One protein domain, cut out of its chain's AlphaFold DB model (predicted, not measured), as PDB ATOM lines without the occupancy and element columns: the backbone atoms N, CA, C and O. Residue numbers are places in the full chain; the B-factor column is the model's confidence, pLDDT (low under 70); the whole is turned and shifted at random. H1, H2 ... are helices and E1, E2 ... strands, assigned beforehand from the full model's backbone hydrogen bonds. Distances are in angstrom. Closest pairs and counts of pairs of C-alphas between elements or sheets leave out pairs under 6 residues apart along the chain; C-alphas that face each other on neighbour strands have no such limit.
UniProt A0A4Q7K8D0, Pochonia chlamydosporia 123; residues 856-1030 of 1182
ATOM      1  N   PRO A 856      16.464 -52.121   8.054       96.56
ATOM      2  CA  PRO A 856      15.203 -52.737   8.451       96.56
ATOM      3  C   PRO A 856      14.510 -51.919   9.546       96.56
ATOM      4  O   PRO A 856      15.131 -51.531  10.536       96.56
ATOM      5  N   SER A 857      13.218 -51.668   9.355       96.88
ATOM      6  CA  SER A 857      12.394 -50.823  10.222       96.88
ATOM      7  C   SER A 857      10.942 -51.307  10.268       96.88
ATOM      8  O   SER A 857      10.486 -52.032   9.377       96.88
ATOM      9  N   SER A 858      10.201 -50.863  11.279       97.50
ATOM     10  CA  SER A 858       8.771 -51.144  11.458       97.50
ATOM     11  C   SER A 858       8.018 -49.885  11.859       97.50
ATOM     12  O   SER A 858       8.594 -48.998  12.480       97.50
ATOM     13  N   SER A 859       6.731 -49.801  11.521       97.50
ATOM     14  CA  SER A 859       5.871 -48.683  11.920       97.50
ATOM     15  C   SER A 859       4.397 -49.093  12.017       97.50
ATOM     16  O   SER A 859       3.944 -49.977  11.284       97.50
ATOM     17  N   VAL A 860       3.653 -48.473  12.937       98.00
ATOM     18  CA  VAL A 860       2.281 -48.862  13.301       98.00
ATOM     19  C   VAL A 860       1.300 -47.714  13.077       98.00
ATOM     20  O   VAL A 860       1.324 -46.698  13.766       98.00
ATOM     21  N   LEU A 861       0.362 -47.917  12.155       97.56
ATOM     22  CA  LEU A 861      -0.843 -47.108  12.027       97.56
ATOM     23  C   LEU A 861      -1.804 -47.529  13.144       97.56
ATOM     24  O   LEU A 861      -2.541 -48.509  13.014       97.56
ATOM     25  N   LEU A 862      -1.743 -46.821  14.268       95.81
ATOM     26  CA  LEU A 862      -2.536 -47.123  15.454       95.81
ATOM     27  C   LEU A 862      -3.884 -46.393  15.408       95.81
ATOM     28  O   LEU A 862      -3.911 -45.161  15.399       95.81
ATOM     29  N   LEU A 863      -4.988 -47.150  15.398       93.81
ATOM     30  CA  LEU A 863      -6.342 -46.597  15.502       93.81
ATOM     31  C   LEU A 863      -6.838 -46.576  16.949       93.81
ATOM     32  O   LEU A 863      -6.805 -47.604  17.634       93.81
ATOM     33  N   SER A 864      -7.375 -45.432  17.373       91.25
ATOM     34  CA  SER A 864      -8.125 -45.274  18.622       91.25
ATOM     35  C   SER A 864      -9.443 -46.077  18.609       91.25
ATOM     36  O   SER A 864      -9.916 -46.481  17.538       91.25
ATOM     37  N   PRO A 865     -10.102 -46.270  19.770       88.44
ATOM     38  CA  PRO A 865     -11.477 -46.780  19.861       88.44
ATOM     39  C   PRO A 865     -12.475 -46.059  18.932       88.44
ATOM     40  O   PRO A 865     -13.353 -46.703  18.365       88.44
ATOM     41  N   THR A 866     -12.270 -44.754  18.721       86.81
ATOM     42  CA  THR A 866     -13.024 -43.822  17.857       86.81
ATOM     43  C   THR A 866     -12.532 -43.763  16.396       86.81
ATOM     44  O   THR A 866     -12.936 -42.883  15.642       86.81
ATOM     45  N   ASN A 867     -11.668 -44.696  15.973       90.69
ATOM     46  CA  ASN A 867     -11.067 -44.776  14.628       90.69
ATOM     47  C   ASN A 867     -10.197 -43.567  14.210       90.69
ATOM     48  O   ASN A 867      -9.943 -43.342  13.025       90.69
ATOM     49  N   GLU A 868      -9.675 -42.822  15.180       91.75
ATOM     50  CA  GLU A 868      -8.705 -41.746  14.975       91.75
ATOM     51  C   GLU A 868      -7.285 -42.311  14.854       91.75
ATOM     52  O   GLU A 868      -6.964 -43.342  15.442       91.75
ATOM     53  N   ILE A 869      -6.422 -41.635  14.095       93.62
ATOM     54  CA  ILE A 869      -5.048 -42.065  13.814       93.62
ATOM     55  C   ILE A 869      -4.072 -41.311  14.714       93.62
ATOM     56  O   ILE A 869      -4.098 -40.076  14.758       93.62
ATOM     57  N   LEU A 870      -3.171 -42.054  15.362       93.62
ATOM     58  CA  LEU A 870      -2.031 -41.491  16.084       93.62
ATOM     59  C   LEU A 870      -0.941 -41.008  15.115       93.62
ATOM     60  O   LEU A 870      -0.453 -41.787  14.292       93.62
ATOM     61  N   LEU A 871      -0.511 -39.753  15.265       93.94
ATOM     62  CA  LEU A 871       0.732 -39.242  14.681       93.94
ATOM     63  C   LEU A 871       1.634 -38.623  15.754       93.94
ATOM     64  O   LEU A 871       1.165 -38.017  16.722       93.94
ATOM     65  N   LEU A 872       2.940 -38.754  15.532       91.19
ATOM     66  CA  LEU A 872       4.020 -38.187  16.334       91.19
ATOM     67  C   LEU A 872       4.678 -37.032  15.584       91.19
ATOM     68  O   LEU A 872       4.984 -37.158  14.396       91.19
ATOM     69  N   HIS A 873       4.936 -35.925  16.275       88.06
ATOM     70  CA  HIS A 873       5.639 -34.773  15.710       88.06
ATOM     71  C   HIS A 873       7.137 -34.820  16.061       88.06
ATOM     72  O   HIS A 873       7.527 -34.465  17.180       88.06
ATOM     73  N   ARG A 874       7.985 -35.218  15.100       80.25
ATOM     74  CA  ARG A 874       9.447 -35.300  15.295       80.25
ATOM     75  C   ARG A 874      10.058 -33.920  15.518       80.25
ATOM     76  O   ARG A 874       9.725 -32.974  14.803       80.25
ATOM     77  N   VAL A 875      11.017 -33.801  16.434       74.25
ATOM     78  CA  VAL A 875      11.677 -32.511  16.698       74.25
ATOM     79  C   VAL A 875      12.534 -32.034  15.515       74.25
ATOM     80  O   VAL A 875      12.961 -32.805  14.652       74.25
ATOM     81  N   LYS A 876      12.840 -30.731  15.492       60.38
ATOM     82  CA  LYS A 876      13.646 -30.081  14.437       60.38
ATOM     83  C   LYS A 876      15.099 -30.572  14.367       60.38
ATOM     84  O   LYS A 876      15.751 -30.382  13.346       60.38
ATOM     85  N   THR A 877      15.600 -31.181  15.439       57.81
ATOM     86  CA  THR A 877      16.943 -31.773  15.546       57.81
ATOM     87  C   THR A 877      17.016 -33.226  15.072       57.81
ATOM     88  O   THR A 877      18.125 -33.737  14.915       57.81
ATOM     89  N   SER A 878      15.883 -33.897  14.819       59.31
ATOM     90  CA  SER A 878      15.890 -35.318  14.460       59.31
ATOM     91  C   SER A 878      16.605 -35.549  13.125       59.31
ATOM     92  O   SER A 878      16.382 -34.853  12.133       59.31
ATOM     93  N   THR A 879      17.496 -36.543  13.076       57.62
ATOM     94  CA  THR A 879      18.427 -36.693  11.942       57.62
ATOM     95  C   THR A 879      17.769 -37.218  10.656       57.62
ATOM     96  O   THR A 879      18.442 -37.323   9.624       57.62
ATOM     97  N   SER A 880      16.486 -37.584  10.717       56.84
ATOM     98  CA  SER A 880      15.645 -38.030   9.599       56.84
ATOM     99  C   SER A 880      14.221 -37.511   9.834       56.84
ATOM    100  O   SER A 880      13.741 -37.577  10.957       56.84
ATOM    101  N   PHE A 881      13.535 -37.016   8.797       61.94
ATOM    102  CA  PHE A 881      12.145 -36.529   8.899       61.94
ATOM    103  C   PHE A 881      11.915 -35.424   9.967       61.94
ATOM    104  O   PHE A 881      10.881 -35.395  10.630       61.94
ATOM    105  N   ALA A 882      12.867 -34.499  10.144       69.62
ATOM    106  CA  ALA A 882      12.769 -33.395  11.107       69.62
ATOM    107  C   ALA A 882      11.509 -32.525  10.907       69.62
ATOM    108  O   ALA A 882      11.236 -32.075   9.794       69.62
ATOM    109  N   SER A 883      10.787 -32.206  11.987       77.69
ATOM    110  CA  SER A 883       9.489 -31.486  11.969       77.69
ATOM    111  C   SER A 883       8.338 -32.217  11.252       77.69
ATOM    112  O   SER A 883       7.266 -31.639  11.059       77.69
ATOM    113  N   ALA A 884       8.531 -33.468  10.824       85.44
ATOM    114  CA  ALA A 884       7.480 -34.240  10.176       85.44
ATOM    115  C   ALA A 884       6.509 -34.839  11.199       85.44
ATOM    116  O   ALA A 884       6.882 -35.158  12.329       85.44
ATOM    117  N   HIS A 885       5.269 -35.028  10.759       92.00
ATOM    118  CA  HIS A 885       4.294 -35.874  11.426       92.00
ATOM    119  C   HIS A 885       4.393 -37.287  10.839       92.00
ATOM    120  O   HIS A 885       4.324 -37.472   9.618       92.00
ATOM    121  N   VAL A 886       4.614 -38.277  11.702       93.31
ATOM    122  CA  VAL A 886       4.873 -39.677  11.332       93.31
ATOM    123  C   VAL A 886       4.041 -40.629  12.189       93.31
ATOM    124  O   VAL A 886       3.656 -40.285  13.301       93.31
ATOM    125  N   PHE A 887       3.759 -41.830  11.686       95.81
ATOM    126  CA  PHE A 887       3.287 -42.922  12.538       95.81
ATOM    127  C   PHE A 887       4.418 -43.358  13.490       95.81
ATOM    128  O   PHE A 887       5.581 -43.243  13.089       95.81
ATOM    129  N   PRO A 888       4.112 -43.892  14.687       94.38
ATOM    130  CA  PRO A 888       5.108 -44.531  15.547       94.38
ATOM    131  C   PRO A 888       5.921 -45.594  14.797       94.38
ATOM    132  O   PRO A 888       5.349 -46.358  14.008       94.38
ATOM    133  N   GLY A 889       7.236 -45.650  15.007       93.69
ATOM    134  CA  GLY A 889       8.118 -46.623  14.363       93.69
ATOM    135  C   GLY A 889       9.554 -46.161  14.090       93.69
ATOM    136  O   GLY A 889       9.798 -45.072  13.561       93.69
ATOM    137  N   GLY A 890      10.498 -47.072  14.329       93.38
ATOM    138  CA  GLY A 890      11.933 -46.883  14.129       93.38
ATOM    139  C   GLY A 890      12.626 -48.078  13.468       93.38
ATOM    140  O   GLY A 890      12.031 -48.817  12.678       93.38
ATOM    141  N   ASN A 891      13.927 -48.228  13.733       95.38
ATOM    142  CA  ASN A 891      14.729 -49.334  13.199       95.38
ATOM    143  C   ASN A 891      14.515 -50.598  14.042       95.38
ATOM    144  O   ASN A 891      14.167 -50.510  15.214       95.38
ATOM    145  N   LEU A 892      14.800 -51.771  13.479       95.69
ATOM    146  CA  LEU A 892      14.918 -52.976  14.302       95.69
ATOM    147  C   LEU A 892      16.265 -53.001  15.042       95.69
ATOM    148  O   LEU A 892      17.298 -52.694  14.439       95.69
ATOM    149  N   ASP A 893      16.257 -53.414  16.310       94.12
ATOM    150  CA  ASP A 893      17.457 -53.604  17.136       94.12
ATOM    151  C   ASP A 893      17.659 -55.103  17.455       94.12
ATOM    152  O   ASP A 893      16.769 -55.710  18.060       94.12
ATOM    153  N   PRO A 894      18.808 -55.727  17.104       93.56
ATOM    154  CA  PRO A 894      19.070 -57.138  17.406       93.56
ATOM    155  C   PRO A 894      19.001 -57.483  18.903       93.56
ATOM    156  O   PRO A 894      18.654 -58.609  19.271       93.56
ATOM    157  N   PHE A 895      19.337 -56.532  19.784       92.50
ATOM    158  CA  PHE A 895      19.300 -56.734  21.231       92.50
ATOM    159  C   PHE A 895      17.869 -56.943  21.728       92.50
ATOM    160  O   PHE A 895      17.641 -57.844  22.537       92.50
ATOM    161  N   HIS A 896      16.902 -56.181  21.215       93.12
ATOM    162  CA  HIS A 896      15.499 -56.282  21.628       93.12
ATOM    163  C   HIS A 896      14.688 -57.254  20.777       93.12
ATOM    164  O   HIS A 896      14.047 -58.156  21.322       93.12
ATOM    165  N   ASP A 897      14.733 -57.073  19.458       93.81
ATOM    166  CA  ASP A 897      13.729 -57.581  18.519       93.81
ATOM    167  C   ASP A 897      14.037 -59.006  18.024       93.81
ATOM    168  O   ASP A 897      13.145 -59.695  17.529       93.81
ATOM    169  N   GLY A 898      15.276 -59.474  18.215       91.12
ATOM    170  CA  GLY A 898      15.740 -60.810  17.832       91.12
ATOM    171  C   GLY A 898      16.526 -60.823  16.520       91.12
ATOM    172  O   GLY A 898      17.109 -59.816  16.120       91.12
ATOM    173  N   ASP A 899      16.569 -61.979  15.859       92.69
ATOM    174  CA  ASP A 899      17.384 -62.173  14.658       92.69
ATOM    175  C   ASP A 899      16.812 -61.403  13.456       92.69
ATOM    176  O   ASP A 899      15.756 -61.725  12.905       92.69
ATOM    177  N   ILE A 900      17.536 -60.364  13.041       93.38
ATOM    178  CA  ILE A 900      17.182 -59.500  11.912       93.38
ATOM    179  C   ILE A 900      17.847 -60.035  10.632       93.38
ATOM    180  O   ILE A 900      19.068 -60.211  10.617       93.38
ATOM    181  N   PRO A 901      17.100 -60.245   9.529       91.19
ATOM    182  CA  PRO A 901      17.677 -60.706   8.268       91.19
ATOM    183  C   PRO A 901      18.777 -59.781   7.716       91.19
ATOM    184  O   PRO A 901      18.587 -58.568   7.579       91.19
ATOM    185  N   GLY A 902      19.922 -60.376   7.360       89.00
ATOM    186  CA  GLY A 902      21.058 -59.690   6.729       89.00
ATOM    187  C   GLY A 902      20.745 -59.153   5.320       89.00
ATOM    188  O   GLY A 902      19.736 -59.551   4.736       89.00
ATOM    189  N   PRO A 903      21.583 -58.250   4.768       85.88
ATOM    190  CA  PRO A 903      21.261 -57.455   3.579       85.88
ATOM    191  C   PRO A 903      20.829 -58.270   2.358       85.88
ATOM    192  O   PRO A 903      19.783 -57.968   1.793       85.88
ATOM    193  N   GLU A 904      21.558 -59.345   2.053       85.00
ATOM    194  CA  GLU A 904      21.305 -60.261   0.927       85.00
ATOM    195  C   GLU A 904      20.070 -61.171   1.100       85.00
ATOM    196  O   GLU A 904      19.724 -61.935   0.199       85.00
ATOM    197  N   SER A 905      19.417 -61.170   2.268       88.31
ATOM    198  CA  SER A 905      18.305 -62.084   2.546       88.31
ATOM    199  C   SER A 905      16.973 -61.531   2.047       88.31
ATOM    200  O   SER A 905      16.524 -60.474   2.489       88.31
ATOM    201  N   ALA A 906      16.262 -62.307   1.224       85.25
ATOM    202  CA  ALA A 906      14.904 -61.979   0.783       85.25
ATOM    203  C   ALA A 906      13.908 -61.780   1.953       85.25
ATOM    204  O   ALA A 906      12.940 -61.026   1.824       85.25
ATOM    205  N   GLU A 907      14.171 -62.385   3.121       89.19
ATOM    206  CA  GLU A 907      13.371 -62.192   4.341       89.19
ATOM    207  C   GLU A 907      13.455 -60.763   4.896       89.19
ATOM    208  O   GLU A 907      12.527 -60.291   5.553       89.19
ATOM    209  N   ARG A 908      14.504 -60.005   4.552       92.56
ATOM    210  CA  ARG A 908      14.647 -58.579   4.898       92.56
ATOM    211  C   ARG A 908      13.565 -57.697   4.268       92.56
ATOM    212  O   ARG A 908      13.416 -56.525   4.625       92.56
ATOM    213  N   HIS A 909      12.801 -58.231   3.315       92.75
ATOM    214  CA  HIS A 909      11.676 -57.547   2.680       92.75
ATOM    215  C   HIS A 909      10.352 -58.326   2.806       92.75
ATOM    216  O   HIS A 909       9.426 -58.135   2.007       92.75
ATOM    217  N   ARG A 910      10.238 -59.180   3.829       92.50
ATOM    218  CA  ARG A 910       9.017 -59.902   4.229       92.50
ATOM    219  C   ARG A 910       8.574 -59.478   5.634       92.50
ATOM    220  O   ARG A 910       9.280 -58.744   6.320       92.50
ATOM    221  N   ASP A 911       7.362 -59.847   6.030       94.88
ATOM    222  CA  ASP A 911       6.929 -59.748   7.430       94.88
ATOM    223  C   ASP A 911       7.604 -60.859   8.257       94.88
ATOM    224  O   ASP A 911       7.954 -61.905   7.714       94.88
ATOM    225  N   GLY A 912       7.805 -60.650   9.559       93.94
ATOM    226  CA  GLY A 912       8.461 -61.640  10.415       93.94
ATOM    227  C   GLY A 912       8.555 -61.231  11.889       93.94
ATOM    228  O   GLY A 912       8.249 -60.085  12.229       93.94
ATOM    229  N   PRO A 913       8.996 -62.142  12.780       95.12
ATOM    230  CA  PRO A 913       8.958 -61.934  14.231       95.12
ATOM    231  C   PRO A 913       9.679 -60.665  14.700       95.12
ATOM    232  O   PRO A 913       9.107 -59.906  15.477       95.12
ATOM    233  N   ALA A 914      10.876 -60.384  14.172       96.06
ATOM    234  CA  ALA A 914      11.632 -59.181  14.522       96.06
ATOM    235  C   ALA A 914      10.917 -57.887  14.085       96.06
ATOM    236  O   ALA A 914      10.853 -56.932  14.855       96.06
ATOM    237  N   TYR A 915      10.294 -57.867  12.897       97.62
ATOM    238  CA  TYR A 915       9.494 -56.716  12.458       97.62
ATOM    239  C   TYR A 915       8.276 -56.490  13.367       97.62
ATOM    240  O   TYR A 915       7.989 -55.343  13.723       97.62
ATOM    241  N   ARG A 916       7.601 -57.562  13.800       97.62
ATOM    242  CA  ARG A 916       6.448 -57.483  14.713       97.62
ATOM    243  C   ARG A 916       6.844 -57.080  16.138       97.62
ATOM    244  O   ARG A 916       6.128 -56.300  16.757       97.62
ATOM    245  N   MET A 917       7.988 -57.547  16.644       97.12
ATOM    246  CA  MET A 917       8.505 -57.140  17.955       97.12
ATOM    247  C   MET A 917       8.920 -55.662  17.955       97.12
ATOM    248  O   MET A 917       8.430 -54.898  18.786       97.12
ATOM    249  N   GLY A 918       9.717 -55.238  16.967       97.06
ATOM    250  CA  GLY A 918      10.146 -53.845  16.829       97.06
ATOM    251  C   GLY A 918       8.976 -52.877  16.638       97.06
ATOM    252  O   GLY A 918       8.969 -51.804  17.230       97.06
ATOM    253  N   ALA A 919       7.926 -53.269  15.909       97.69
ATOM    254  CA  ALA A 919       6.701 -52.471  15.781       97.69
ATOM    255  C   ALA A 919       6.053 -52.144  17.144       97.69
ATOM    256  O   ALA A 919       5.614 -51.015  17.375       97.69
ATOM    257  N   ILE A 920       6.009 -53.124  18.050       97.19
ATOM    258  CA  ILE A 920       5.413 -52.994  19.387       97.19
ATOM    259  C   ILE A 920       6.351 -52.232  20.327       97.19
ATOM    260  O   ILE A 920       5.892 -51.345  21.051       97.19
ATOM    261  N   ARG A 921       7.654 -52.535  20.285       96.31
ATOM    262  CA  ARG A 921       8.685 -51.851  21.072       96.31
ATOM    263  C   ARG A 921       8.749 -50.360  20.744       96.31
ATOM    264  O   ARG A 921       8.603 -49.551  21.651       96.31
ATOM    265  N   GLU A 922       8.912 -49.998  19.472       95.00
ATOM    266  CA  GLU A 922       9.004 -48.598  19.027       95.00
ATOM    267  C   GLU A 922       7.731 -47.820  19.392       95.00
ATOM    268  O   GLU A 922       7.808 -46.712  19.918       95.00
ATOM    269  N   THR A 923       6.548 -48.434  19.233       93.94
ATOM    270  CA  THR A 923       5.284 -47.826  19.687       93.94
ATOM    271  C   THR A 923       5.301 -47.558  21.197       93.94
ATOM    272  O   THR A 923       4.873 -46.486  21.630       93.94
ATOM    273  N   PHE A 924       5.827 -48.477  22.013       92.75
ATOM    274  CA  PHE A 924       5.934 -48.278  23.459       92.75
ATOM    275  C   PHE A 924       7.001 -47.242  23.853       92.75
ATOM    276  O   PHE A 924       6.727 -46.386  24.692       92.75
ATOM    277  N   GLU A 925       8.187 -47.269  23.246       90.31
ATOM    278  CA  GLU A 925       9.251 -46.291  23.507       90.31
ATOM    279  C   GLU A 925       8.798 -44.870  23.144       90.31
ATOM    280  O   GLU A 925       8.792 -43.983  24.005       90.31
ATOM    281  N   GLU A 926       8.337 -44.658  21.909       87.75
ATOM    282  CA  GLU A 926       7.979 -43.328  21.413       87.75
ATOM    283  C   GLU A 926       6.704 -42.780  22.074       87.75
ATOM    284  O   GLU A 926       6.660 -41.597  22.412       87.75
ATOM    285  N   THR A 927       5.679 -43.616  22.300       86.88
ATOM    286  CA  THR A 927       4.333 -43.150  22.713       86.88
ATOM    287  C   THR A 927       3.926 -43.533  24.134       86.88
ATOM    288  O   THR A 927       3.032 -42.916  24.710       86.88
ATOM    289  N   GLY A 928       4.535 -44.572  24.707       87.56
ATOM    290  CA  GLY A 928       4.107 -45.182  25.967       87.56
ATOM    291  C   GLY A 928       2.870 -46.084  25.877       87.56
ATOM    292  O   GLY A 928       2.483 -46.672  26.889       87.56
ATOM    293  N   ILE A 929       2.255 -46.244  24.698       89.75
ATOM    294  CA  ILE A 929       1.174 -47.213  24.479       89.75
ATOM    295  C   ILE A 929       1.783 -48.610  24.343       89.75
ATOM    296  O   ILE A 929       2.474 -48.913  23.372       89.75
ATOM    297  N   LEU A 930       1.505 -49.483  25.313       93.19
ATOM    298  CA  LEU A 930       1.975 -50.863  25.291       93.19
ATOM    299  C   LEU A 930       0.997 -51.759  24.515       93.19
ATOM    300  O   LEU A 930      -0.107 -52.042  24.982       93.19
ATOM    301  N   LEU A 931       1.416 -52.247  23.346       94.94
ATOM    302  CA  LEU A 931       0.665 -53.231  22.556       94.94
ATOM    303  C   LEU A 931       1.014 -54.660  23.013       94.94
ATOM    304  O   LEU A 931       1.632 -55.442  22.291       94.94
ATOM    305  N   ALA A 932       0.667 -54.977  24.261       95.06
ATOM    306  CA  ALA A 932       0.878 -56.287  24.873       95.06
ATOM    307  C   ALA A 932      -0.357 -56.734  25.657       95.06
ATOM    308  O   ALA A 932      -1.021 -55.924  26.310       95.06
ATOM    309  N   THR A 933      -0.650 -58.029  25.614       93.44
ATOM    310  CA  THR A 933      -1.793 -58.648  26.289       93.44
ATOM    311  C   THR A 933      -1.371 -59.475  27.496       93.44
ATOM    312  O   THR A 933      -0.332 -60.137  27.474       93.44
ATOM    313  N   ARG A 934      -2.235 -59.503  28.509       93.00
ATOM    314  CA  ARG A 934      -2.257 -60.495  29.587       93.00
ATOM    315  C   ARG A 934      -3.688 -61.020  29.679       93.00
ATOM    316  O   ARG A 934      -4.619 -60.227  29.591       93.00
ATOM    317  N   ASP A 935      -3.860 -62.335  29.768       87.06
ATOM    318  CA  ASP A 935      -5.181 -62.982  29.861       87.06
ATOM    319  C   ASP A 935      -6.142 -62.576  28.712       87.06
ATOM    320  O   ASP A 935      -7.346 -62.419  28.892       87.06
ATOM    321  N   GLY A 936      -5.590 -62.324  27.516       82.12
ATOM    322  CA  GLY A 936      -6.317 -61.824  26.337       82.12
ATOM    323  C   GLY A 936      -6.643 -60.319  26.340       82.12
ATOM    324  O   GLY A 936      -7.000 -59.773  25.297       82.12
ATOM    325  N   ALA A 937      -6.474 -59.615  27.461       86.00
ATOM    326  CA  ALA A 937      -6.731 -58.181  27.584       86.00
ATOM    327  C   ALA A 937      -5.454 -57.341  27.386       86.00
ATOM    328  O   ALA A 937      -4.388 -57.674  27.901       86.00
ATOM    329  N   LEU A 938      -5.551 -56.208  26.675       88.31
ATOM    330  CA  LEU A 938      -4.429 -55.266  26.532       88.31
ATOM    331  C   LEU A 938      -4.059 -54.628  27.877       88.31
ATOM    332  O   LEU A 938      -4.865 -53.878  28.444       88.31
ATOM    333  N   VAL A 939      -2.817 -54.843  28.306       88.69
ATOM    334  CA  VAL A 939      -2.262 -54.369  29.579       88.69
ATOM    335  C   VAL A 939      -2.262 -52.840  29.653       88.69
ATOM    336  O   VAL A 939      -2.027 -52.141  28.668       88.69
ATOM    337  N   SER A 940      -2.516 -52.320  30.853       84.62
ATOM    338  CA  SER A 940      -2.329 -50.913  31.202       84.62
ATOM    339  C   SER A 940      -1.293 -50.809  32.318       84.62
ATOM    340  O   SER A 940      -1.304 -51.618  33.244       84.62
ATOM    341  N   LEU A 941      -0.405 -49.820  32.224       86.25
ATOM    342  CA  LEU A 941       0.634 -49.520  33.214       86.25
ATOM    343  C   LEU A 941       0.369 -48.148  33.836       86.25
ATOM    344  O   LEU A 941      -0.126 -47.248  33.140       86.25
ATOM    345  N   SER A 942       0.762 -47.954  35.102       86.12
ATOM    346  CA  SER A 942       0.804 -46.607  35.692       86.12
ATOM    347  C   SER A 942       1.773 -45.707  34.910       86.12
ATOM    348  O   SER A 942       2.619 -46.201  34.162       86.12
ATOM    349  N   ALA A 943       1.650 -44.382  35.042       84.44
ATOM    350  CA  ALA A 943       2.565 -43.456  34.368       84.44
ATOM    351  C   ALA A 943       4.025 -43.703  34.796       84.44
ATOM    352  O   ALA A 943       4.885 -43.939  33.957       84.44
ATOM    353  N   GLU A 944       4.269 -43.792  36.103       84.88
ATOM    354  CA  GLU A 944       5.592 -44.045  36.687       84.88
ATOM    355  C   GLU A 944       6.219 -45.357  36.186       84.88
ATOM    356  O   GLU A 944       7.361 -45.367  35.726       84.88
ATOM    357  N   GLN A 945       5.455 -46.459  36.207       87.81
ATOM    358  CA  GLN A 945       5.906 -47.762  35.702       87.81
ATOM    359  C   GLN A 945       6.226 -47.711  34.206       87.81
ATOM    360  O   GLN A 945       7.212 -48.295  33.760       87.81
ATOM    361  N   ARG A 946       5.382 -47.026  33.428       89.12
ATOM    362  CA  ARG A 946       5.532 -46.867  31.981       89.12
ATOM    363  C   ARG A 946       6.796 -46.088  31.645       89.12
ATOM    364  O   ARG A 946       7.560 -46.540  30.799       89.12
ATOM    365  N   ASP A 947       7.034 -44.953  32.291       87.12
ATOM    366  CA  ASP A 947       8.139 -44.065  31.927       87.12
ATOM    367  C   ASP A 947       9.499 -44.588  32.404       87.12
ATOM    368  O   ASP A 947      10.467 -44.532  31.642       87.12
ATOM    369  N   GLU A 948       9.574 -45.201  33.589       90.00
ATOM    370  CA  GLU A 948      10.799 -45.883  34.029       90.00
ATOM    371  C   GLU A 948      11.089 -47.127  33.166       90.00
ATOM    372  O   GLU A 948      12.241 -47.372  32.800       90.00
ATOM    373  N   ALA A 949      10.061 -47.876  32.740       91.44
ATOM    374  CA  ALA A 949      10.237 -48.966  31.778       91.44
ATOM    375  C   ALA A 949      10.748 -48.460  30.419       91.44
ATOM    376  O   ALA A 949      11.760 -48.967  29.933       91.44
ATOM    377  N   ARG A 950      10.114 -47.432  29.832       89.75
ATOM    378  CA  ARG A 950      10.550 -46.799  28.567       89.75
ATOM    379  C   ARG A 950      12.012 -46.371  28.643       89.75
ATOM    380  O   ARG A 950      12.799 -46.740  27.777       89.75
ATOM    381  N   LYS A 951      12.398 -45.677  29.717       88.56
ATOM    382  CA  LYS A 951      13.768 -45.205  29.960       88.56
ATOM    383  C   LYS A 951      14.790 -46.341  30.099       88.56
ATOM    384  O   LYS A 951      15.933 -46.205  29.666       88.56
ATOM    385  N   ASN A 952      14.396 -47.469  30.690       91.81
ATOM    386  CA  ASN A 952      15.271 -48.633  30.858       91.81
ATOM    387  C   ASN A 952      15.362 -49.523  29.610       91.81
ATOM    388  O   ASN A 952      16.407 -50.142  29.398       91.81
ATOM    389  N   ILE A 953      14.324 -49.547  28.772       92.31
ATOM    390  CA  ILE A 953      14.325 -50.212  27.461       92.31
ATOM    391  C   ILE A 953      15.140 -49.391  26.454       92.31
ATOM    392  O   ILE A 953      16.109 -49.912  25.908       92.31
ATOM    393  N   HIS A 954      14.831 -48.097  26.295       88.25
ATOM    394  CA  HIS A 954      15.550 -47.183  25.395       88.25
ATOM    395  C   HIS A 954      17.038 -47.062  25.764       88.25
ATOM    396  O   HIS A 954      17.921 -47.101  24.910       88.25
ATOM    397  N   GLY A 955      17.340 -47.015  27.067       89.62
ATOM    398  CA  GLY A 955      18.708 -47.044  27.589       89.62
ATOM    399  C   GLY A 955      19.412 -48.408  27.514       89.62
ATOM    400  O   GLY A 955      20.464 -48.555  28.134       89.62
ATOM    401  N   ASN A 956      18.838 -49.409  26.828       91.06
ATOM    402  CA  ASN A 956      19.360 -50.775  26.671       91.06
ATOM    403  C   ASN A 956      19.749 -51.482  27.990       91.06
ATOM    404  O   ASN A 956      20.624 -52.349  28.011       91.06
ATOM    405  N   LYS A 957      19.085 -51.140  29.106       91.44
ATOM    406  CA  LYS A 957      19.323 -51.754  30.427       91.44
ATOM    407  C   LYS A 957      18.495 -53.018  30.649       91.44
ATOM    408  O   LYS A 957      18.929 -53.910  31.370       91.44
ATOM    409  N   VAL A 958      17.296 -53.069  30.068       93.38
ATOM    410  CA  VAL A 958      16.355 -54.195  30.159       93.38
ATOM    411  C   VAL A 958      15.885 -54.534  28.751       93.38
ATOM    412  O   VAL A 958      15.431 -53.649  28.024       93.38
ATOM    413  N   LYS A 959      15.972 -55.807  28.353       94.69
ATOM    414  CA  LYS A 959      15.470 -56.252  27.049       94.69
ATOM    415  C   LYS A 959      13.942 -56.174  27.027       94.69
ATOM    416  O   LYS A 959      13.286 -56.657  27.950       94.69
ATOM    417  N   PHE A 960      13.352 -55.635  25.960       95.75
ATOM    418  CA  PHE A 960      11.898 -55.436  25.868       95.75
ATOM    419  C   PHE A 960      11.084 -56.720  26.145       95.75
ATOM    420  O   PHE A 960      10.143 -56.714  26.940       95.75
ATOM    421  N   GLY A 961      11.505 -57.859  25.583       94.94
ATOM    422  CA  GLY A 961      10.880 -59.166  25.830       94.94
ATOM    423  C   GLY A 961      11.080 -59.748  27.242       94.94
ATOM    424  O   GLY A 961      10.394 -60.702  27.603       94.94
ATOM    425  N   GLU A 962      11.996 -59.205  28.045       94.88
ATOM    426  CA  GLU A 962      12.177 -59.556  29.465       94.88
ATOM    427  C   GLU A 962      11.323 -58.653  30.359       94.88
ATOM    428  O   GLU A 962      10.668 -59.147  31.277       94.88
ATOM    429  N   PHE A 963      11.230 -57.358  30.027       95.50
ATOM    430  CA  PHE A 963      10.278 -56.440  30.655       95.50
ATOM    431  C   PHE A 963       8.841 -56.971  30.553       95.50
ATOM    432  O   PHE A 963       8.163 -57.084  31.573       95.50
ATOM    433  N   LEU A 964       8.408 -57.389  29.356       95.88
ATOM    434  CA  LEU A 964       7.085 -57.985  29.146       95.88
ATOM    435  C   LEU A 964       6.836 -59.192  30.064       95.88
ATOM    436  O   LEU A 964       5.808 -59.246  30.737       95.88
ATOM    437  N   LYS A 965       7.808 -60.106  30.183       95.31
ATOM    438  CA  LYS A 965       7.720 -61.251  31.106       95.31
ATOM    439  C   LYS A 965       7.611 -60.813  32.568       95.31
ATOM    440  O   LYS A 965       6.833 -61.408  33.306       95.31
ATOM    441  N   SER A 966       8.338 -59.771  32.981       94.50
ATOM    442  CA  SER A 966       8.318 -59.277  34.369       94.50
ATOM    443  C   SER A 966       6.961 -58.709  34.807       94.50
ATOM    444  O   SER A 966       6.626 -58.787  35.984       94.50
ATOM    445  N   ILE A 967       6.153 -58.203  33.864       94.62
ATOM    446  CA  ILE A 967       4.772 -57.742  34.106       94.62
ATOM    447  C   ILE A 967       3.709 -58.813  33.779       94.62
ATOM    448  O   ILE A 967       2.510 -58.526  33.798       94.62
ATOM    449  N   GLY A 968       4.136 -60.041  33.458       94.00
ATOM    450  CA  GLY A 968       3.260 -61.152  33.073       94.00
ATOM    451  C   GLY A 968       2.589 -60.995  31.703       94.00
ATOM    452  O   GLY A 968       1.567 -61.625  31.464       94.00
ATOM    453  N   ALA A 969       3.112 -60.147  30.814       95.44
ATOM    454  CA  ALA A 969       2.510 -59.826  29.520       95.44
ATOM    455  C   ALA A 969       3.225 -60.502  28.337       95.44
ATOM    456  O   ALA A 969       4.414 -60.824  28.389       95.44
ATOM    457  N   VAL A 970       2.507 -60.634  27.222       95.69
ATOM    458  CA  VAL A 970       3.028 -61.095  25.927       95.69
ATOM    459  C   VAL A 970       2.772 -60.017  24.875       95.69
ATOM    460  O   VAL A 970       1.691 -59.433  24.837       95.69
ATOM    461  N   ALA A 971       3.760 -59.733  24.022       96.19
ATOM    462  CA  ALA A 971       3.616 -58.775  22.924       96.19
ATOM    463  C   ALA A 971       2.481 -59.208  21.982       96.19
ATOM    464  O   ALA A 971       2.499 -60.339  21.488       96.19
ATOM    465  N   ASP A 972       1.533 -58.311  21.687       95.94
ATOM    466  CA  ASP A 972       0.399 -58.602  20.801       95.94
ATOM    467  C   ASP A 972       0.812 -58.538  19.322       95.94
ATOM    468  O   ASP A 972       0.389 -57.700  18.521       95.94
ATOM    469  N   THR A 973       1.696 -59.463  18.967       95.75
ATOM    470  CA  THR A 973       2.166 -59.664  17.600       95.75
ATOM    471  C   THR A 973       1.062 -60.192  16.686       95.75
ATOM    472  O   THR A 973       1.216 -60.076  15.474       95.75
ATOM    473  N   GLY A 974      -0.045 -60.720  17.227       94.19
ATOM    474  CA  GLY A 974      -1.211 -61.185  16.467       94.19
ATOM    475  C   GLY A 974      -2.140 -60.050  16.026       94.19
ATOM    476  O   GLY A 974      -2.593 -60.045  14.881       94.19
ATOM    477  N   GLY A 975      -2.367 -59.054  16.889       94.50
ATOM    478  CA  GLY A 975      -3.165 -57.859  16.593       94.50
ATOM    479  C   GLY A 975      -2.541 -56.916  15.554       94.50
ATOM    480  O   GLY A 975      -3.243 -56.079  14.983       94.50
ATOM    481  N   LEU A 976      -1.246 -57.071  15.250       97.19
ATOM    482  CA  LEU A 976      -0.592 -56.406  14.120       97.19
ATOM    483  C   LEU A 976      -1.062 -56.995  12.779       97.19
ATOM    484  O   LEU A 976      -0.662 -58.093  12.381       97.19
ATOM    485  N   ILE A 977      -1.847 -56.218  12.033       97.38
ATOM    486  CA  ILE A 977      -2.271 -56.541  10.666       97.38
ATOM    487  C   ILE A 977      -1.231 -55.959   9.690       97.38
ATOM    488  O   ILE A 977      -1.120 -54.734   9.612       97.38
ATOM    489  N   PRO A 978      -0.462 -56.760   8.925       96.44
ATOM    490  CA  PRO A 978       0.486 -56.214   7.953       96.44
ATOM    491  C   PRO A 978      -0.254 -55.477   6.832       96.44
ATOM    492  O   PRO A 978      -1.202 -56.017   6.259       96.44
ATOM    493  N   PHE A 979       0.167 -54.250   6.515       95.38
ATOM    494  CA  PHE A 979      -0.531 -53.388   5.554       95.38
ATOM    495  C   PHE A 979       0.271 -53.138   4.273       95.38
ATOM    496  O   PHE A 979      -0.272 -53.349   3.199       95.38
ATOM    497  N   THR A 980       1.524 -52.682   4.345       96.12
ATOM    498  CA  THR A 980       2.416 -52.508   3.173       96.12
ATOM    499  C   THR A 980       3.877 -52.477   3.621       96.12
ATOM    500  O   THR A 980       4.159 -52.125   4.765       96.12
ATOM    501  N   ARG A 981       4.828 -52.756   2.727       97.12
ATOM    502  CA  ARG A 981       6.251 -52.449   2.941       97.12
ATOM    503  C   ARG A 981       6.679 -51.256   2.089       97.12
ATOM    504  O   ARG A 981       6.343 -51.177   0.910       97.12
ATOM    505  N   TRP A 982       7.450 -50.343   2.670       97.25
ATOM    506  CA  TRP A 982       7.988 -49.171   1.974       97.25
ATOM    507  C   TRP A 982       9.507 -49.222   1.939       97.25
ATOM    508  O   TRP A 982      10.146 -49.314   2.987       97.25
ATOM    509  N   ILE A 983      10.083 -49.132   0.741       96.12
ATOM    510  CA  ILE A 983      11.529 -49.043   0.542       96.12
ATOM    511  C   ILE A 983      11.877 -47.616   0.126       96.12
ATOM    512  O   ILE A 983      11.251 -47.016  -0.746       96.12
ATOM    513  N   THR A 984      12.875 -47.037   0.790       94.94
ATOM    514  CA  THR A 984      13.329 -45.678   0.477       94.94
ATOM    515  C   THR A 984      14.051 -45.673  -0.876       94.94
ATOM    516  O   THR A 984      14.959 -46.489  -1.058       94.94
ATOM    517  N   PRO A 985      13.732 -44.769  -1.819       92.56
ATOM    518  CA  PRO A 985      14.374 -44.756  -3.135       92.56
ATOM    519  C   PRO A 985      15.878 -44.437  -3.077       92.56
ATOM    520  O   PRO A 985      16.373 -43.832  -2.125       92.56
ATOM    521  N   THR A 986      16.621 -44.838  -4.109       91.19
ATOM    522  CA  THR A 986      18.099 -44.780  -4.155       91.19
ATOM    523  C   THR A 986      18.699 -43.376  -4.257       91.19
ATOM    524  O   THR A 986      19.906 -43.212  -4.092       91.19
ATOM    525  N   ASN A 987      17.885 -42.347  -4.506       85.75
ATOM    526  CA  ASN A 987      18.324 -40.949  -4.521       85.75
ATOM    527  C   ASN A 987      18.447 -40.329  -3.113       85.75
ATOM    528  O   ASN A 987      19.005 -39.237  -2.983       85.75
ATOM    529  N   VAL A 988      17.949 -41.000  -2.068       85.94
ATOM    530  CA  VAL A 988      18.076 -40.571  -0.666       85.94
ATOM    531  C   VAL A 988      19.258 -41.308  -0.020       85.94
ATOM    532  O   VAL A 988      19.321 -42.529  -0.129       85.94
ATOM    533  N   PRO A 989      20.188 -40.628   0.682       83.06
ATOM    534  CA  PRO A 989      21.363 -41.289   1.259       83.06
ATOM    535  C   PRO A 989      21.028 -42.168   2.473       83.06
ATOM    536  O   PRO A 989      21.609 -43.233   2.632       83.06
ATOM    537  N   LYS A 990      20.079 -41.754   3.323       88.25
ATOM    538  CA  LYS A 990      19.560 -42.586   4.419       88.25
ATOM    539  C   LYS A 990      18.384 -43.403   3.906       88.25
ATOM    540  O   LYS A 990      17.330 -42.829   3.633       88.25
ATOM    541  N   ARG A 991      18.558 -44.719   3.799       93.19
ATOM    542  CA  ARG A 991      17.538 -45.632   3.274       93.19
ATOM    543  C   ARG A 991      17.008 -46.573   4.354       93.19
ATOM    544  O   ARG A 991      17.721 -46.944   5.286       93.19
ATOM    545  N   PHE A 992      15.741 -46.941   4.202       94.75
ATOM    546  CA  PHE A 992      14.965 -47.781   5.113       94.75
ATOM    547  C   PHE A 992      14.077 -48.749   4.316       94.75
ATOM    548  O   PHE A 992      13.636 -48.402   3.215       94.75
ATOM    549  N   THR A 993      13.808 -49.929   4.876       96.12
ATOM    550  CA  THR A 993      12.792 -50.892   4.425       96.12
ATOM    551  C   THR A 993      11.820 -51.123   5.582       96.12
ATOM    552  O   THR A 993      12.052 -51.943   6.475       96.12
ATOM    553  N   THR A 994      10.750 -50.328   5.588       97.31
ATOM    554  CA  THR A 994       9.797 -50.233   6.697       97.31
ATOM    555  C   THR A 994       8.599 -51.137   6.452       97.31
ATOM    556  O   THR A 994       7.881 -50.939   5.469       97.31
ATOM    557  N   GLN A 995       8.341 -52.085   7.355       97.75
ATOM    558  CA  GLN A 995       7.059 -52.790   7.396       97.75
ATOM    559  C   GLN A 995       6.018 -51.906   8.093       97.75
ATOM    560  O   GLN A 995       6.204 -51.509   9.243       97.75
ATOM    561  N   MET A 996       4.930 -51.592   7.395       97.88
ATOM    562  CA  MET A 996       3.787 -50.868   7.945       97.88
ATOM    563  C   MET A 996       2.745 -51.878   8.423       97.88
ATOM    564  O   MET A 996       2.318 -52.748   7.651       97.88
ATOM    565  N   TYR A 997       2.298 -51.724   9.663       98.38
ATOM    566  CA  TYR A 997       1.192 -52.473  10.252       98.38
ATOM    567  C   TYR A 997       0.015 -51.543  10.547       98.38
ATOM    568  O   TYR A 997       0.205 -50.358  10.811       98.38
ATOM    569  N   LEU A 998      -1.198 -52.085  10.549       97.69
ATOM    570  CA  LEU A 998      -2.379 -51.478  11.151       97.69
ATOM    571  C   LEU A 998      -2.638 -52.179  12.494       97.69
ATOM    572  O   LEU A 998      -2.631 -53.410  12.547       97.69
ATOM    573  N   TYR A 999      -2.892 -51.412  13.555       97.19
ATOM    574  CA  TYR A 999      -3.322 -51.944  14.853       97.19
ATOM    575  C   TYR A 999      -4.618 -51.260  15.307       97.19
ATOM    576  O   TYR A 999      -4.791 -50.051  15.141       97.19
ATOM    577  N   LEU A1000      -5.541 -52.035  15.881       94.75
ATOM    578  CA  LEU A1000      -6.906 -51.613  16.203       94.75
ATOM    579  C   LEU A1000      -7.150 -51.659  17.722       94.75
ATOM    580  O   LEU A1000      -7.494 -52.714  18.252       94.75
ATOM    581  N   LEU A1001      -7.032 -50.531  18.438       92.19
ATOM    582  CA  LEU A1001      -7.297 -50.513  19.888       92.19
ATOM    583  C   LEU A1001      -8.764 -50.902  20.180       92.19
ATOM    584  O   LEU A1001      -9.653 -50.421  19.470       92.19
ATOM    585  N   PRO A1002      -9.064 -51.753  21.184       88.44
ATOM    586  CA  PRO A1002     -10.422 -52.242  21.436       88.44
ATOM    587  C   PRO A1002     -11.441 -51.117  21.656       88.44
ATOM    588  O   PRO A1002     -11.211 -50.223  22.466       88.44
ATOM    589  N   ILE A1003     -12.588 -51.187  20.968       83.25
ATOM    590  CA  ILE A1003     -13.646 -50.152  21.009       83.25
ATOM    591  C   ILE A1003     -14.228 -49.995  22.426       83.25
ATOM    592  O   ILE A1003     -14.629 -48.907  22.821       83.25
ATOM    593  N   SER A1004     -14.201 -51.061  23.231       68.94
ATOM    594  CA  SER A1004     -14.625 -51.063  24.636       68.94
ATOM    595  C   SER A1004     -13.759 -50.204  25.570       68.94
ATOM    596  O   SER A1004     -14.181 -49.923  26.694       68.94
ATOM    597  N   LYS A1005     -12.570 -49.743  25.146       63.44
ATOM    598  CA  LYS A1005     -11.752 -48.815  25.941       63.44
ATOM    599  C   LYS A1005     -12.365 -47.408  25.916       63.44
ATOM    600  O   LYS A1005     -12.004 -46.586  25.083       63.44
ATOM    601  N   LYS A1006     -13.223 -47.106  26.902       52.59
ATOM    602  CA  LYS A1006     -13.808 -45.766  27.149       52.59
ATOM    603  C   LYS A1006     -12.780 -44.651  27.427       52.59
ATOM    604  O   LYS A1006     -13.164 -43.494  27.529       52.59
ATOM    605  N   SER A1007     -11.493 -44.981  27.570       48.59
ATOM    606  CA  SER A1007     -10.408 -44.011  27.714       48.59
ATOM    607  C   SER A1007      -9.176 -44.446  26.921       48.59
ATOM    608  O   SER A1007      -8.536 -45.457  27.223       48.59
ATOM    609  N   VAL A1008      -8.850 -43.646  25.909       57.00
ATOM    610  CA  VAL A1008      -7.498 -43.434  25.385       57.00
ATOM    611  C   VAL A1008      -7.343 -41.911  25.340       57.00
ATOM    612  O   VAL A1008      -8.238 -41.265  24.792       57.00
ATOM    613  N   PRO A1009      -6.288 -41.307  25.917       53.66
ATOM    614  CA  PRO A1009      -6.138 -39.854  25.883       53.66
ATOM    615  C   PRO A1009      -6.017 -39.354  24.438       53.66
ATOM    616  O   PRO A1009      -5.117 -39.786  23.716       53.66
ATOM    617  N   SER A1010      -6.909 -38.452  24.014       48.94
ATOM    618  CA  SER A1010      -6.899 -37.865  22.659       48.94
ATOM    619  C   SER A1010      -5.575 -37.151  22.358       48.94
ATOM    620  O   SER A1010      -5.046 -37.222  21.248       48.94
ATOM    621  N   GLU A1011      -5.002 -36.527  23.385       48.25
ATOM    622  CA  GLU A1011      -3.605 -36.124  23.434       48.25
ATOM    623  C   GLU A1011      -2.899 -36.959  24.505       48.25
ATOM    624  O   GLU A1011      -3.203 -36.860  25.695       48.25
ATOM    625  N   MET A1012      -1.942 -37.787  24.083       54.75
ATOM    626  CA  MET A1012      -0.986 -38.369  25.014       54.75
ATOM    627  C   MET A1012       0.184 -37.402  25.131       54.75
ATOM    628  O   MET A1012       1.115 -37.419  24.325       54.75
ATOM    629  N   LEU A1013       0.127 -36.568  26.173       45.16
ATOM    630  CA  LEU A1013       1.287 -35.862  26.708       45.16
ATOM    631  C   LEU A1013       2.356 -36.902  27.058       45.16
ATOM    632  O   LEU A1013       2.318 -37.497  28.133       45.16
ATOM    633  N   ILE A1014       3.271 -37.154  26.118       51.69
ATOM    634  CA  ILE A1014       4.417 -38.038  26.316       51.69
ATOM    635  C   ILE A1014       5.275 -37.433  27.432       51.69
ATOM    636  O   ILE A1014       5.820 -36.344  27.237       51.69
ATOM    637  N   PRO A1015       5.471 -38.125  28.565       44.22
ATOM    638  CA  PRO A1015       6.458 -37.714  29.548       44.22
ATOM    639  C   PRO A1015       7.833 -37.902  28.910       44.22
ATOM    640  O   PRO A1015       8.162 -39.000  28.442       44.22
ATOM    641  N   THR A1016       8.571 -36.799  28.788       44.88
ATOM    642  CA  THR A1016       9.736 -36.655  27.910       44.88
ATOM    643  C   THR A1016      10.848 -37.650  28.253       44.88
ATOM    644  O   THR A1016      11.497 -37.487  29.289       44.88
ATOM    645  N   PRO A1017      11.153 -38.631  27.382       43.06
ATOM    646  CA  PRO A1017      12.436 -39.308  27.424       43.06
ATOM    647  C   PRO A1017      13.499 -38.312  26.948       43.06
ATOM    648  O   PRO A1017      13.345 -37.693  25.894       43.06
ATOM    649  N   ASP A1018      14.547 -38.154  27.749       40.16
ATOM    650  CA  ASP A1018      15.823 -37.537  27.379       40.16
ATOM    651  C   ASP A1018      15.721 -36.164  26.673       40.16
ATOM    652  O   ASP A1018      15.968 -36.018  25.476       40.16
ATOM    653  N   ASP A1019      15.365 -35.137  27.459       42.66
ATOM    654  CA  ASP A1019      15.520 -33.694  27.169       42.66
ATOM    655  C   ASP A1019      14.990 -33.186  25.802       42.66
ATOM    656  O   ASP A1019      15.381 -32.120  25.322       42.66
ATOM    657  N   GLY A1020      14.045 -33.906  25.186       47.38
ATOM    658  CA  GLY A1020      13.363 -33.486  23.955       47.38
ATOM    659  C   GLY A1020      14.167 -33.725  22.670       47.38
ATOM    660  O   GLY A1020      14.103 -32.918  21.742       47.38
ATOM    661  N   VAL A1021      14.941 -34.814  22.605       49.75
ATOM    662  CA  VAL A1021      15.850 -35.103  21.476       49.75
ATOM    663  C   VAL A1021      15.162 -35.713  20.237       49.75
ATOM    664  O   VAL A1021      15.653 -35.501  19.125       49.75
ATOM    665  N   GLU A1022      14.025 -36.409  20.384       54.75
ATOM    666  CA  GLU A1022      13.386 -37.194  19.300       54.75
ATOM    667  C   GLU A1022      11.989 -36.695  18.865       54.75
ATOM    668  O   GLU A1022      11.775 -36.405  17.680       54.75
ATOM    669  N   HIS A1023      11.042 -36.541  19.801       57.97
ATOM    670  CA  HIS A1023       9.630 -36.214  19.520       57.97
ATOM    671  C   HIS A1023       9.077 -35.116  20.433       57.97
ATOM    672  O   HIS A1023       9.544 -34.935  21.553       57.97
ATOM    673  N   THR A1024       8.073 -34.385  19.938       56.66
ATOM    674  CA  THR A1024       7.503 -33.192  20.597       56.66
ATOM    675  C   THR A1024       6.102 -33.423  21.169       56.66
ATOM    676  O   THR A1024       5.741 -32.796  22.156       56.66
ATOM    677  N   ALA A1025       5.289 -34.259  20.513       70.56
ATOM    678  CA  ALA A1025       3.891 -34.516  20.867       70.56
ATOM    679  C   ALA A1025       3.379 -35.795  20.184       70.56
ATOM    680  O   ALA A1025       3.866 -36.145  19.102       70.56
ATOM    681  N   ALA A1026       2.365 -36.428  20.782       83.25
ATOM    682  CA  ALA A1026       1.599 -37.534  20.211       83.25
ATOM    683  C   ALA A1026       0.095 -37.234  20.300       83.25
ATOM    684  O   ALA A1026      -0.460 -37.092  21.391       83.25
ATOM    685  N   GLN A1027      -0.563 -37.137  19.146       89.12
ATOM    686  CA  GLN A1027      -1.975 -36.757  19.046       89.12
ATOM    687  C   GLN A1027      -2.750 -37.792  18.226       89.12
ATOM    688  O   GLN A1027      -2.320 -38.175  17.135       89.12
ATOM    689  N   PHE A1028      -3.913 -38.202  18.728       90.31
ATOM    690  CA  PHE A1028      -4.948 -38.828  17.911       90.31
ATOM    691  C   PHE A1028      -5.773 -37.738  17.220       90.31
ATOM    692  O   PHE A1028      -6.130 -36.734  17.834       90.31
ATOM    693  N   ALA A1029      -6.071 -37.922  15.934       90.81
ATOM    694  CA  ALA A1029      -7.093 -37.140  15.238       90.81
ATOM    695  C   ALA A1029      -7.684 -37.943  14.065       90.81
ATOM    696  O   ALA A1029      -7.050 -38.895  13.587       90.81
ATOM    697  N   PRO A1030      -8.869 -37.576  13.542       92.19
ATOM    698  CA  PRO A1030      -9.444 -38.232  12.376       92.19
ATOM    699  C   PRO A1030      -8.505 -38.177  11.166       92.19
ATOM    700  O   PRO A1030      -7.927 -37.134  10.852       92.19
TER     701      PRO A1030
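Overview. This is residues 856 to 1030 of the 1182 residues of a protein of Pochonia chlamydosporia 123 (UniProt A0A4Q7K8D0). A strongly twisted three-stranded sheet, E1, E5 and E4, has the long helix H3 lying over one face as the core, with H4 and H5 beyond H3 on its side away from the sheet and H1 near its first residues. A separate two-stranded ribbon, E2 and E6, lies near the last residues of H3. The printed part has 175 residues, in the order E1 E2 H1 H2 H3 E3 H4 H5 E4 E5 E6; the larger sheet, E1 E5 E4, is mixed and the ribbon antiparallel. The class is mixed, helices and strands, with under half of the residues in named elements. The whole is compact, with a radius of gyration of the C-alphas of 15.5 A and spans of 44 by 33 by 32 A.

Along the chain. Find C-alpha 856 at (15.203, -52.737, 8.451), where E1 begins, running 23.5 A to residue 863. E2 is residues 869 to 874, H1 894 to 897 and H2 906 to 909. H3, residues 913 to 927, covers 21.1 A from C-alpha 913 at (8.958, -61.934, 14.231). Next come E3, 932 to 934, H4, 943 to 954 and 16.2 A long, and H5, 960 to 966. E4 is residues 977 to 983, E5 992 to 1000 over 24.8 A, and E6 1023 to 1029, ending at C-alpha 1029 (-7.093, -37.140, 15.238).

Arrangement. Look first at E1 and E5, parallel, with N 861 and O 997 2.8 A apart. E4 and E5 form an antiparallel hairpin, with N 996 and O 980 at 2.8 A. H3 makes two layers with this sheet, a helix on one face, at a height of 7.7 A over E1 and E5; the closest C-alphas of H3 and E1 are Ala 919 and Ser 858, 5.0 A. It runs slantwise to the strands, only just, at 59.6 degrees to E1 on the local plane. H2 only grazes the sheet with residues 908 to 909. H3 touches H1 at Ala 914 and Asp 897, C-alphas 4.8 A apart, and H4 at Glu 925 and Arg 950, 5.2 A, at a steep tilt of 52 degrees, opposite ways. H1 and H5 only just touch, with 3 pairs of C-alphas within 8 A, the closest His 896 and Phe 960, 5.6 A. E2 and E6 are antiparallel, with N 871 and O 1027 at 3.0 A. E3 pairs with no named strand. Every O i to N i+4 pair is within hydrogen-bond range in H3 and H4, 2 of 3 in H5; H1 and H2 are too short for one.

Size, cuts and confidence. The farthest C-alphas, Asp 935 and Asn 987, are 47.1 A apart. The printed part has no cut. The long links are E2 to H1 and E5 to E6. Expect pLDDT under 70 at residues 876 to 882 and 1004 to 1024.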